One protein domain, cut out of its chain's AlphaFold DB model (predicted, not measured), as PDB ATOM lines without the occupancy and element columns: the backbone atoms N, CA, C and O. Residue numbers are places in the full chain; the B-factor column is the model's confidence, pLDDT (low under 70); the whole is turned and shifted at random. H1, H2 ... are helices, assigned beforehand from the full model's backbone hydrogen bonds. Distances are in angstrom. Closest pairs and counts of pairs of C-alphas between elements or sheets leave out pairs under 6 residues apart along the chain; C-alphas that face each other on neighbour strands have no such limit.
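Overview. This is residues 83 to 146 of the 148 residues of an uncharacterized protein of Eubacterium ramulus (UniProt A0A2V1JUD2). The longest helix, H4, and the helix H1 are laid over each other, crossing at 39 degrees and running the same way. The stretch from the end of H1 to the start of H4 loops along one side of this pair, with two short helices: H2 packs on H1, and the four-residue H3 packs on H2. The printed part has 64 residues, with four named helices in the order H1, H2, H3, H4 and no named strand, and its class is all helix. It is compact, with a radius of gyration of the C-alphas of 11.1 A, and only just elongated, with spans of 34 by 23 by 15 A.

Arrangement. Start with H4, residues 125 to 144, and look from there to H1, residues 83 to 96. The two touch with 25 pairs of C-alphas within 8 A; the closest C-alphas, those of Lys 87 and Ala 130, are 4.5 A apart. Their lines stand at a steep tilt of 39 degrees, and they run the same way. Look next at residues 90 to 94 of H1: with these alone it touches H2, residues 105 to 111. The closest C-alphas there are those of Glu 93 and Val 109, 5.7 A apart. H1 and H2 run opposite ways at a steep tilt of 59 degrees. Further on, H2 touches H3, residues 117 to 120, where the closest C-alphas, those of Ser 107 and Pro 117, are 6.1 A apart. H3 is close to H4 but not clearly touching it, with the closest C-alphas, those of Phe 120 and Gln 128, 7.6 A apart. H1 and H3 are apart, and H2 and H4 are apart. In H1, H2 and H4 every O i to N i+4 pair is within hydrogen-bond range; H3 is too short for such a pair, and its O i to N i+3 pair is not within range.

Along the chain. Find C-alpha 125 at (329.795, 279.896, 395.703); from there H4 runs 28.4 A through 20 residues to C-alpha 144 at (355.331, 291.782, 391.829). H1 begins at C-alpha 83, at (334.712, 282.253, 403.646), and its 14 residues run 19.7 A to C-alpha 96. H2 has seven residues, Gly 105 to Asn 111, and measures 9.8 A from first to last C-alpha. H3, Pro 117 to Phe 120, measures 5.2 A.

Size, cuts and confidence. The two C-alphas farthest apart are those of Lys 122 and Gly 146, at 34.4 A. The printed part, residues 83 to 146, has no cut. The link from H1 to H2 is short, with 8 residues; the links from H2 to H3 and from H3 to H4 are tight, with 5 and 4 residues. The mean pLDDT of the printed part is 95.9, and no printed residue is under 70.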
ATOM      1  N   PRO A  83     333.965 281.813 404.824       98.38
ATOM      2  CA  PRO A  83     334.712 282.253 403.646       98.38
ATOM      3  C   PRO A  83     336.031 282.970 403.965       98.38
ATOM      4  O   PRO A  83     336.979 282.843 403.193       98.38
ATOM      5  N   GLU A  84     336.120 283.688 405.089       98.12
ATOM      6  CA  GLU A  84     337.351 284.395 405.475       98.12
ATOM      7  C   GLU A  84     338.417 283.417 405.984       98.12
ATOM      8  O   GLU A  84     339.604 283.543 405.663       98.12
ATOM      9  N   PHE A  85     337.984 282.388 406.722       98.50
ATOM     10  CA  PHE A  85     338.836 281.257 407.083       98.50
ATOM     11  C   PHE A  85     339.319 280.524 405.829       98.50
ATOM     12  O   PHE A  85     340.521 280.334 405.651       98.50
ATOM     13  N   ALA A  86     338.394 280.176 404.928       98.62
ATOM     14  CA  ALA A  86     338.703 279.453 403.702       98.62
ATOM     15  C   ALA A  86     339.694 280.218 402.818       98.62
ATOM     16  O   ALA A  86     340.678 279.637 402.373       98.62
ATOM     17  N   LYS A  87     339.490 281.527 402.612       98.56
ATOM     18  CA  LYS A  87     340.423 282.372 401.852       98.56
ATOM     19  C   LYS A  87     341.828 282.324 402.458       98.56
ATOM     20  O   LYS A  87     342.795 282.115 401.728       98.56
ATOM     21  N   SER A  88     341.934 282.494 403.777       98.31
ATOM     22  CA  SER A  88     343.220 282.496 404.486       98.31
ATOM     23  C   SER A  88     343.930 281.142 404.383       98.31
ATOM     24  O   SER A  88     345.126 281.092 404.107       98.31
ATOM     25  N   ALA A  89     343.181 280.047 404.536       98.38
ATOM     26  CA  ALA A  89     343.698 278.690 404.413       98.38
ATOM     27  C   ALA A  89     344.151 278.369 402.978       98.38
ATOM     28  O   ALA A  89     345.263 277.883 402.783       98.38
ATOM     29  N   PHE A  90     343.342 278.697 401.963       98.56
ATOM     30  CA  PHE A  90     343.729 278.529 400.559       98.56
ATOM     31  C   PHE A  90     344.987 279.312 400.228       98.56
ATOM     32  O   PHE A  90     345.885 278.776 399.585       98.56
ATOM     33  N   ARG A  91     345.066 280.569 400.678       98.00
ATOM     34  CA  ARG A  91     346.226 281.409 400.407       98.00
ATOM     35  C   ARG A  91     347.499 280.800 400.988       98.00
ATOM     36  O   ARG A  91     348.505 280.728 400.288       98.00
ATOM     37  N   TYR A  92     347.429 280.328 402.231       97.75
ATOM     38  CA  TYR A  92     348.546 279.657 402.879       97.75
ATOM     39  C   TYR A  92     348.995 278.409 402.105       97.75
ATOM     40  O   TYR A  92     350.184 278.257 401.830       97.75
ATOM     41  N   GLU A  93     348.066 277.531 401.711       97.94
ATOM     42  CA  GLU A  93     348.430 276.321 400.961       97.94
ATOM     43  C   GLU A  93     348.960 276.642 399.558       97.94
ATOM     44  O   GLU A  93     349.882 275.977 399.101       97.94
ATOM     45  N   MET A  94     348.464 277.689 398.890       97.62
ATOM     46  CA  MET A  94     349.020 278.144 397.608       97.62
ATOM     47  C   MET A  94     350.484 278.570 397.736       97.62
ATOM     48  O   MET A  94     351.307 278.214 396.891       97.62
ATOM     49  N   ASP A  95     350.819 279.307 398.797       94.62
ATOM     50  CA  ASP A  95     352.199 279.701 399.078       94.62
ATOM     51  C   ASP A  95     353.065 278.469 399.436       94.62
ATOM     52  O   ASP A  95     354.204 278.367 398.985       94.62
ATOM     53  N   ASN A  96     352.518 277.502 400.184       95.19
ATOM     54  CA  ASN A  96     353.226 276.290 400.618       95.19
ATOM     55  C   ASN A  96     353.431 275.244 399.501       95.19
ATOM     56  O   ASN A  96     354.356 274.439 399.582       95.19
ATOM     57  N   HIS A  97     352.581 275.250 398.471       93.88
ATOM     58  CA  HIS A  97     352.621 274.313 397.342       93.88
ATOM     59  C   HIS A  97     353.163 274.932 396.046       93.88
ATOM     60  O   HIS A  97     352.990 274.350 394.982       93.88
ATOM     61  N   GLU A  98     353.823 276.096 396.111       90.00
ATOM     62  CA  GLU A  98     354.412 276.767 394.938       90.00
ATOM     63  C   GLU A  98     353.401 276.957 393.785       90.00
ATOM     64  O   GLU A  98     353.727 276.793 392.607       90.00
ATOM     65  N   TYR A  99     352.156 277.309 394.127       93.56
ATOM     66  CA  TYR A  99     351.001 277.291 393.221       93.56
ATOM     67  C   TYR A  99     351.214 278.052 391.899       93.56
ATOM     68  O   TYR A  99     350.708 277.667 390.850       93.56
ATOM     69  N   ALA A 100     351.955 279.160 391.931       88.00
ATOM     70  CA  ALA A 100     352.250 279.977 390.756       88.00
ATOM     71  C   ALA A 100     353.096 279.270 389.680       88.00
ATOM     72  O   ALA A 100     353.091 279.708 388.528       88.00
ATOM     73  N   ILE A 101     353.857 278.240 390.050       86.75
ATOM     74  CA  ILE A 101     354.871 277.621 389.185       86.75
ATOM     75  C   ILE A 101     354.752 276.096 389.097       86.75
ATOM     76  O   ILE A 101     355.392 275.492 388.231       86.75
ATOM     77  N   ASN A 102     353.938 275.461 389.944       85.94
ATOM     78  CA  ASN A 102     353.625 274.047 389.802       85.94
ATOM     79  C   ASN A 102     352.613 273.812 388.661       85.94
ATOM     80  O   ASN A 102     351.758 274.636 388.346       85.94
ATOM     81  N   TRP A 103     352.721 272.662 387.995       83.00
ATOM     82  CA  TRP A 103     351.837 272.315 386.872       83.00
ATOM     83  C   TRP A 103     350.449 271.824 387.318       83.00
ATOM     84  O   TRP A 103     349.577 271.655 386.470       83.00
ATOM     85  N   ASP A 104     350.252 271.587 388.619       91.25
ATOM     86  CA  ASP A 104     349.044 270.970 389.185       91.25
ATOM     87  C   ASP A 104     348.536 271.688 390.456       91.25
ATOM     88  O   ASP A 104     347.957 271.079 391.354       91.25
ATOM     89  N   GLY A 105     348.747 273.008 390.540       92.81
ATOM     90  CA  GLY A 105     348.465 273.791 391.749       92.81
ATOM     91  C   GLY A 105     347.032 273.744 392.238       92.81
ATOM     92  O   GLY A 105     346.808 273.699 393.448       92.81
ATOM     93  N   ASP A 106     346.062 273.699 391.324       95.06
ATOM     94  CA  ASP A 106     344.663 273.533 391.708       95.06
ATOM     95  C   ASP A 106     344.439 272.197 392.423       95.06
ATOM     96  O   ASP A 106     343.793 272.166 393.471       95.06
ATOM     97  N   SER A 107     344.986 271.097 391.905       95.56
ATOM     98  CA  SER A 107     344.835 269.789 392.540       95.56
ATOM     99  C   SER A 107     345.577 269.727 393.871       95.56
ATOM    100  O   SER A 107     344.996 269.278 394.857       95.56
ATOM    101  N   ASP A 108     346.821 270.211 393.927       95.19
ATOM    102  CA  ASP A 108     347.645 270.193 395.141       95.19
ATOM    103  C   ASP A 108     346.970 270.943 396.296       95.19
ATOM    104  O   ASP A 108     346.796 270.388 397.382       95.19
ATOM    105  N   VAL A 109     346.505 272.171 396.046       97.25
ATOM    106  CA  VAL A 109     345.858 272.997 397.074       97.25
ATOM    107  C   VAL A 109     344.506 272.424 397.482       97.25
ATOM    108  O   VAL A 109     344.207 272.352 398.672       97.25
ATOM    109  N   LEU A 110     343.664 272.005 396.531       97.69
ATOM    110  CA  LEU A 110     342.334 271.478 396.856       97.69
ATOM    111  C   LEU A 110     342.408 270.151 397.628       97.69
ATOM    112  O   LEU A 110     341.592 269.922 398.528       97.69
ATOM    113  N   ASN A 111     343.416 269.319 397.347       96.12
ATOM    114  CA  ASN A 111     343.639 268.062 398.057       96.12
ATOM    115  C   ASN A 111     343.927 268.276 399.553       96.12
ATOM    116  O   ASN A 111     343.487 267.454 400.361       96.12
ATOM    117  N   CYS A 112     344.556 269.393 399.953       96.62
ATOM    118  CA  CYS A 112     344.752 269.737 401.372       96.62
ATOM    119  C   CYS A 112     343.430 269.856 402.151       96.62
ATOM    120  O   CYS A 112     343.410 269.690 403.372       96.62
ATOM    121  N   PHE A 113     342.317 270.102 401.454       97.31
ATOM    122  CA  PHE A 113     340.976 270.251 402.028       97.31
ATOM    123  C   PHE A 113     340.051 269.068 401.711       97.31
ATOM    124  O   PHE A 113     338.862 269.104 402.024       97.31
ATOM    125  N   GLY A 114     340.582 268.000 401.103       95.69
ATOM    126  CA  GLY A 114     339.804 266.821 400.721       95.69
ATOM    127  C   GLY A 114     338.910 267.031 399.495       95.69
ATOM    128  O   GLY A 114     337.939 266.288 399.314       95.69
ATOM    129  N   TRP A 115     339.211 268.022 398.653       97.62
ATOM    130  CA  TRP A 115     338.515 268.252 397.389       97.62
ATOM    131  C   TRP A 115     339.382 267.882 396.192       97.62
ATOM    132  O   TRP A 115     340.597 268.007 396.213       97.62
ATOM    133  N   THR A 116     338.718 267.475 395.115       97.00
ATOM    134  CA  THR A 116     339.304 267.434 393.774       97.00
ATOM    135  C   THR A 116     338.799 268.650 393.003       97.00
ATOM    136  O   THR A 116     337.742 269.185 393.360       97.00
ATOM    137  N   PRO A 117     339.455 269.070 391.906       96.06
ATOM    138  CA  PRO A 117     338.926 270.141 391.061       96.06
ATOM    139  C   PRO A 117     337.469 269.899 390.638       96.06
ATOM    140  O   PRO A 117     336.646 270.810 390.680       96.06
ATOM    141  N   GLU A 118     337.110 268.649 390.323       96.81
ATOM    142  CA  GLU A 118     335.737 268.277 389.976       96.81
ATOM    143  C   GLU A 118     334.769 268.437 391.158       96.81
ATOM    144  O   GLU A 118     333.697 269.032 390.999       96.81
ATOM    145  N   SER A 119     335.106 267.919 392.345       97.25
ATOM    146  CA  SER A 119     334.205 268.013 393.501       97.25
ATOM    147  C   SER A 119     334.078 269.447 394.013       97.25
ATOM    148  O   SER A 119     332.998 269.832 394.467       97.25
ATOM    149  N   PHE A 120     335.123 270.261 393.844       97.81
ATOM    150  CA  PHE A 120     335.133 271.663 394.241       97.81
ATOM    151  C   PHE A 120     334.108 272.511 393.476       97.81
ATOM    152  O   PHE A 120     333.497 273.406 394.058       97.81
ATOM    153  N   THR A 121     333.803 272.168 392.216       96.81
ATOM    154  CA  THR A 121     332.747 272.852 391.436       96.81
ATOM    155  C   THR A 121     331.361 272.811 392.098       96.81
ATOM    156  O   THR A 121     330.499 273.635 391.790       96.81
ATOM    157  N   LYS A 122     331.141 271.861 393.018       97.19
ATOM    158  CA  LYS A 122     329.875 271.644 393.736       97.19
ATOM    159  C   LYS A 122     329.844 272.323 395.111       97.19
ATOM    160  O   LYS A 122     328.812 272.288 395.779       97.19
ATOM    161  N   VAL A 123     330.954 272.917 395.552       96.62
ATOM    162  CA  VAL A 123     331.060 273.630 396.834       96.62
ATOM    163  C   VAL A 123     330.310 274.968 396.752       96.62
ATOM    164  O   VAL A 123     330.090 275.502 395.669       96.62
ATOM    165  N   GLY A 124     329.870 275.528 397.884       97.75
ATOM    166  CA  GLY A 124     329.145 276.804 397.909       97.75
ATOM    167  C   GLY A 124     329.915 277.952 397.244       97.75
ATOM    168  O   GLY A 124     331.127 278.086 397.420       97.75
ATOM    169  N   ILE A 125     329.200 278.813 396.509       98.19
ATOM    170  CA  ILE A 125     329.795 279.896 395.703       98.19
ATOM    171  C   ILE A 125     330.662 280.861 396.522       98.19
ATOM    172  O   ILE A 125     331.649 281.383 396.016       98.19
ATOM    173  N   SER A 126     330.340 281.073 397.802       98.38
ATOM    174  CA  SER A 126     331.145 281.906 398.701       98.38
ATOM    175  C   SER A 126     332.555 281.346 398.905       98.38
ATOM    176  O   SER A 126     333.515 282.110 398.904       98.38
ATOM    177  N   ILE A 127     332.694 280.025 399.016       98.56
ATOM    178  CA  ILE A 127     333.985 279.349 399.197       98.56
ATOM    179  C   ILE A 127     334.742 279.258 397.870       98.56
ATOM    180  O   ILE A 127     335.954 279.459 397.841       98.56
ATOM    181  N   GLN A 128     334.036 279.049 396.755       98.50
ATOM    182  CA  GLN A 128     334.650 279.150 395.425       98.50
ATOM    183  C   GLN A 128     335.226 280.555 395.183       98.50
ATOM    184  O   GLN A 128     336.352 280.695 394.711       98.50
ATOM    185  N   ASN A 129     334.499 281.608 395.568       98.56
ATOM    186  CA  ASN A 129     334.998 282.980 395.483       98.56
ATOM    187  C   ASN A 129     336.201 283.208 396.410       98.56
ATOM    188  O   ASN A 129     337.169 283.835 395.987       98.56
ATOM    189  N   ALA A 130     336.181 282.666 397.633       98.62
ATOM    190  CA  ALA A 130     337.320 282.721 398.552       98.62
ATOM    191  C   ALA A 130     338.597 282.129 397.928       98.62
ATOM    192  O   ALA A 130     339.660 282.743 398.010       98.62
ATOM    193  N   TYR A 131     338.478 280.995 397.231       98.56
ATOM    194  CA  TYR A 131     339.576 280.390 396.475       98.56
ATOM    195  C   TYR A 131     340.104 281.311 395.369       98.56
ATOM    196  O   TYR A 131     341.306 281.547 395.268       98.56
ATOM    197  N   LEU A 132     339.208 281.882 394.555       98.19
ATOM    198  CA  LEU A 132     339.592 282.792 393.470       98.19
ATOM    199  C   LEU A 132     340.277 284.062 393.989       98.19
ATOM    200  O   LEU A 132     341.235 284.530 393.373       98.19
ATOM    201  N   PHE A 133     339.817 284.608 395.118       98.31
ATOM    202  CA  PHE A 133     340.460 285.757 395.753       98.31
ATOM    203  C   PHE A 133     341.861 285.412 396.254       98.31
ATOM    204  O   PHE A 133     342.800 286.132 395.924       98.31
ATOM    205  N   ALA A 134     342.018 284.297 396.975       98.25
ATOM    206  CA  ALA A 134     343.325 283.820 397.428       98.25
ATOM    207  C   ALA A 134     344.293 283.614 396.251       98.25
ATOM    208  O   ALA A 134     345.435 284.079 396.293       98.25
ATOM    209  N   ARG A 135     343.805 283.006 395.162       97.38
ATOM    210  CA  ARG A 135     344.577 282.788 393.936       97.38
ATOM    211  C   ARG A 135     345.050 284.091 393.312       97.38
ATOM    212  O   ARG A 135     346.220 284.214 392.966       97.38
ATOM    213  N   ASN A 136     344.152 285.059 393.144       97.00
ATOM    214  CA  ASN A 136     344.507 286.338 392.535       97.00
ATOM    215  C   ASN A 136     345.565 287.062 393.371       97.00
ATOM    216  O   ASN A 136     346.567 287.504 392.816       97.00
ATOM    217  N   GLU A 137     345.400 287.096 394.696       96.50
ATOM    218  CA  GLU A 137     346.396 287.682 395.595       96.50
ATOM    219  C   GLU A 137     347.749 286.955 395.501       96.50
ATOM    220  O   GLU A 137     348.799 287.596 395.604       96.50
ATOM    221  N   HIS A 138     347.758 285.625 395.352       95.81
ATOM    222  CA  HIS A 138     348.990 284.834 395.228       95.81
ATOM    223  C   HIS A 138     349.722 285.144 393.923       95.81
ATOM    224  O   HIS A 138     350.901 285.493 393.927       95.81
ATOM    225  N   ILE A 139     348.999 285.115 392.806       95.62
ATOM    226  CA  ILE A 139     349.556 285.402 391.483       95.62
ATOM    227  C   ILE A 139     350.053 286.849 391.389       95.62
ATOM    228  O   ILE A 139     351.132 287.092 390.851       95.62
ATOM    229  N   GLU A 140     349.315 287.822 391.925       96.25
ATOM    230  CA  GLU A 140     349.767 289.218 391.972       96.25
ATOM    231  C   GLU A 140     351.034 289.382 392.813       96.25
ATOM    232  O   GLU A 140     351.952 290.095 392.403       96.25
ATOM    233  N   HIS A 141     351.129 288.691 393.952       94.62
ATOM    234  CA  HIS A 141     352.339 288.693 394.768       94.62
ATOM    235  C   HIS A 141     353.555 288.187 393.977       94.62
ATOM    236  O   HIS A 141     354.578 288.869 393.930       94.62
ATOM    237  N   PHE A 142     353.430 287.049 393.292       93.62
ATOM    238  CA  PHE A 142     354.525 286.464 392.512       93.62
ATOM    239  C   PHE A 142     354.898 287.300 391.277       93.62
ATOM    240  O   PHE A 142     356.086 287.437 390.975       93.62
ATOM    241  N   ARG A 143     353.922 287.937 390.615       95.06
ATOM    242  CA  ARG A 143     354.184 288.922 389.547       95.06
ATOM    243  C   ARG A 143     354.981 290.118 390.056       95.06
ATOM    244  O   ARG A 143     355.937 290.541 389.417       95.06
ATOM    245  N   ASN A 144     354.621 290.651 391.225       95.88
ATOM    246  CA  ASN A 144     355.331 291.782 391.829       95.88
ATOM    247  C   ASN A 144     356.767 291.425 392.242       95.88
ATOM    248  O   ASN A 144     357.632 292.298 392.267       95.88
ATOM    249  N   LEU A 145     357.027 290.149 392.535       94.06
ATOM    250  CA  LEU A 145     358.372 289.621 392.762       94.06
ATOM    251  C   LEU A 145     359.146 289.337 391.461       94.06
ATOM    252  O   LEU A 145     360.339 289.048 391.527       94.06
ATOM    253  N   GLY A 146     358.503 289.420 390.292       92.88
ATOM    254  CA  GLY A 146     359.110 289.107 388.996       92.88
ATOM    255  C   GLY A 146     359.381 287.616 388.781       92.88
ATOM    256  O   GLY A 146     360.262 287.267 387.997       92.88
TER     257      GLY A 146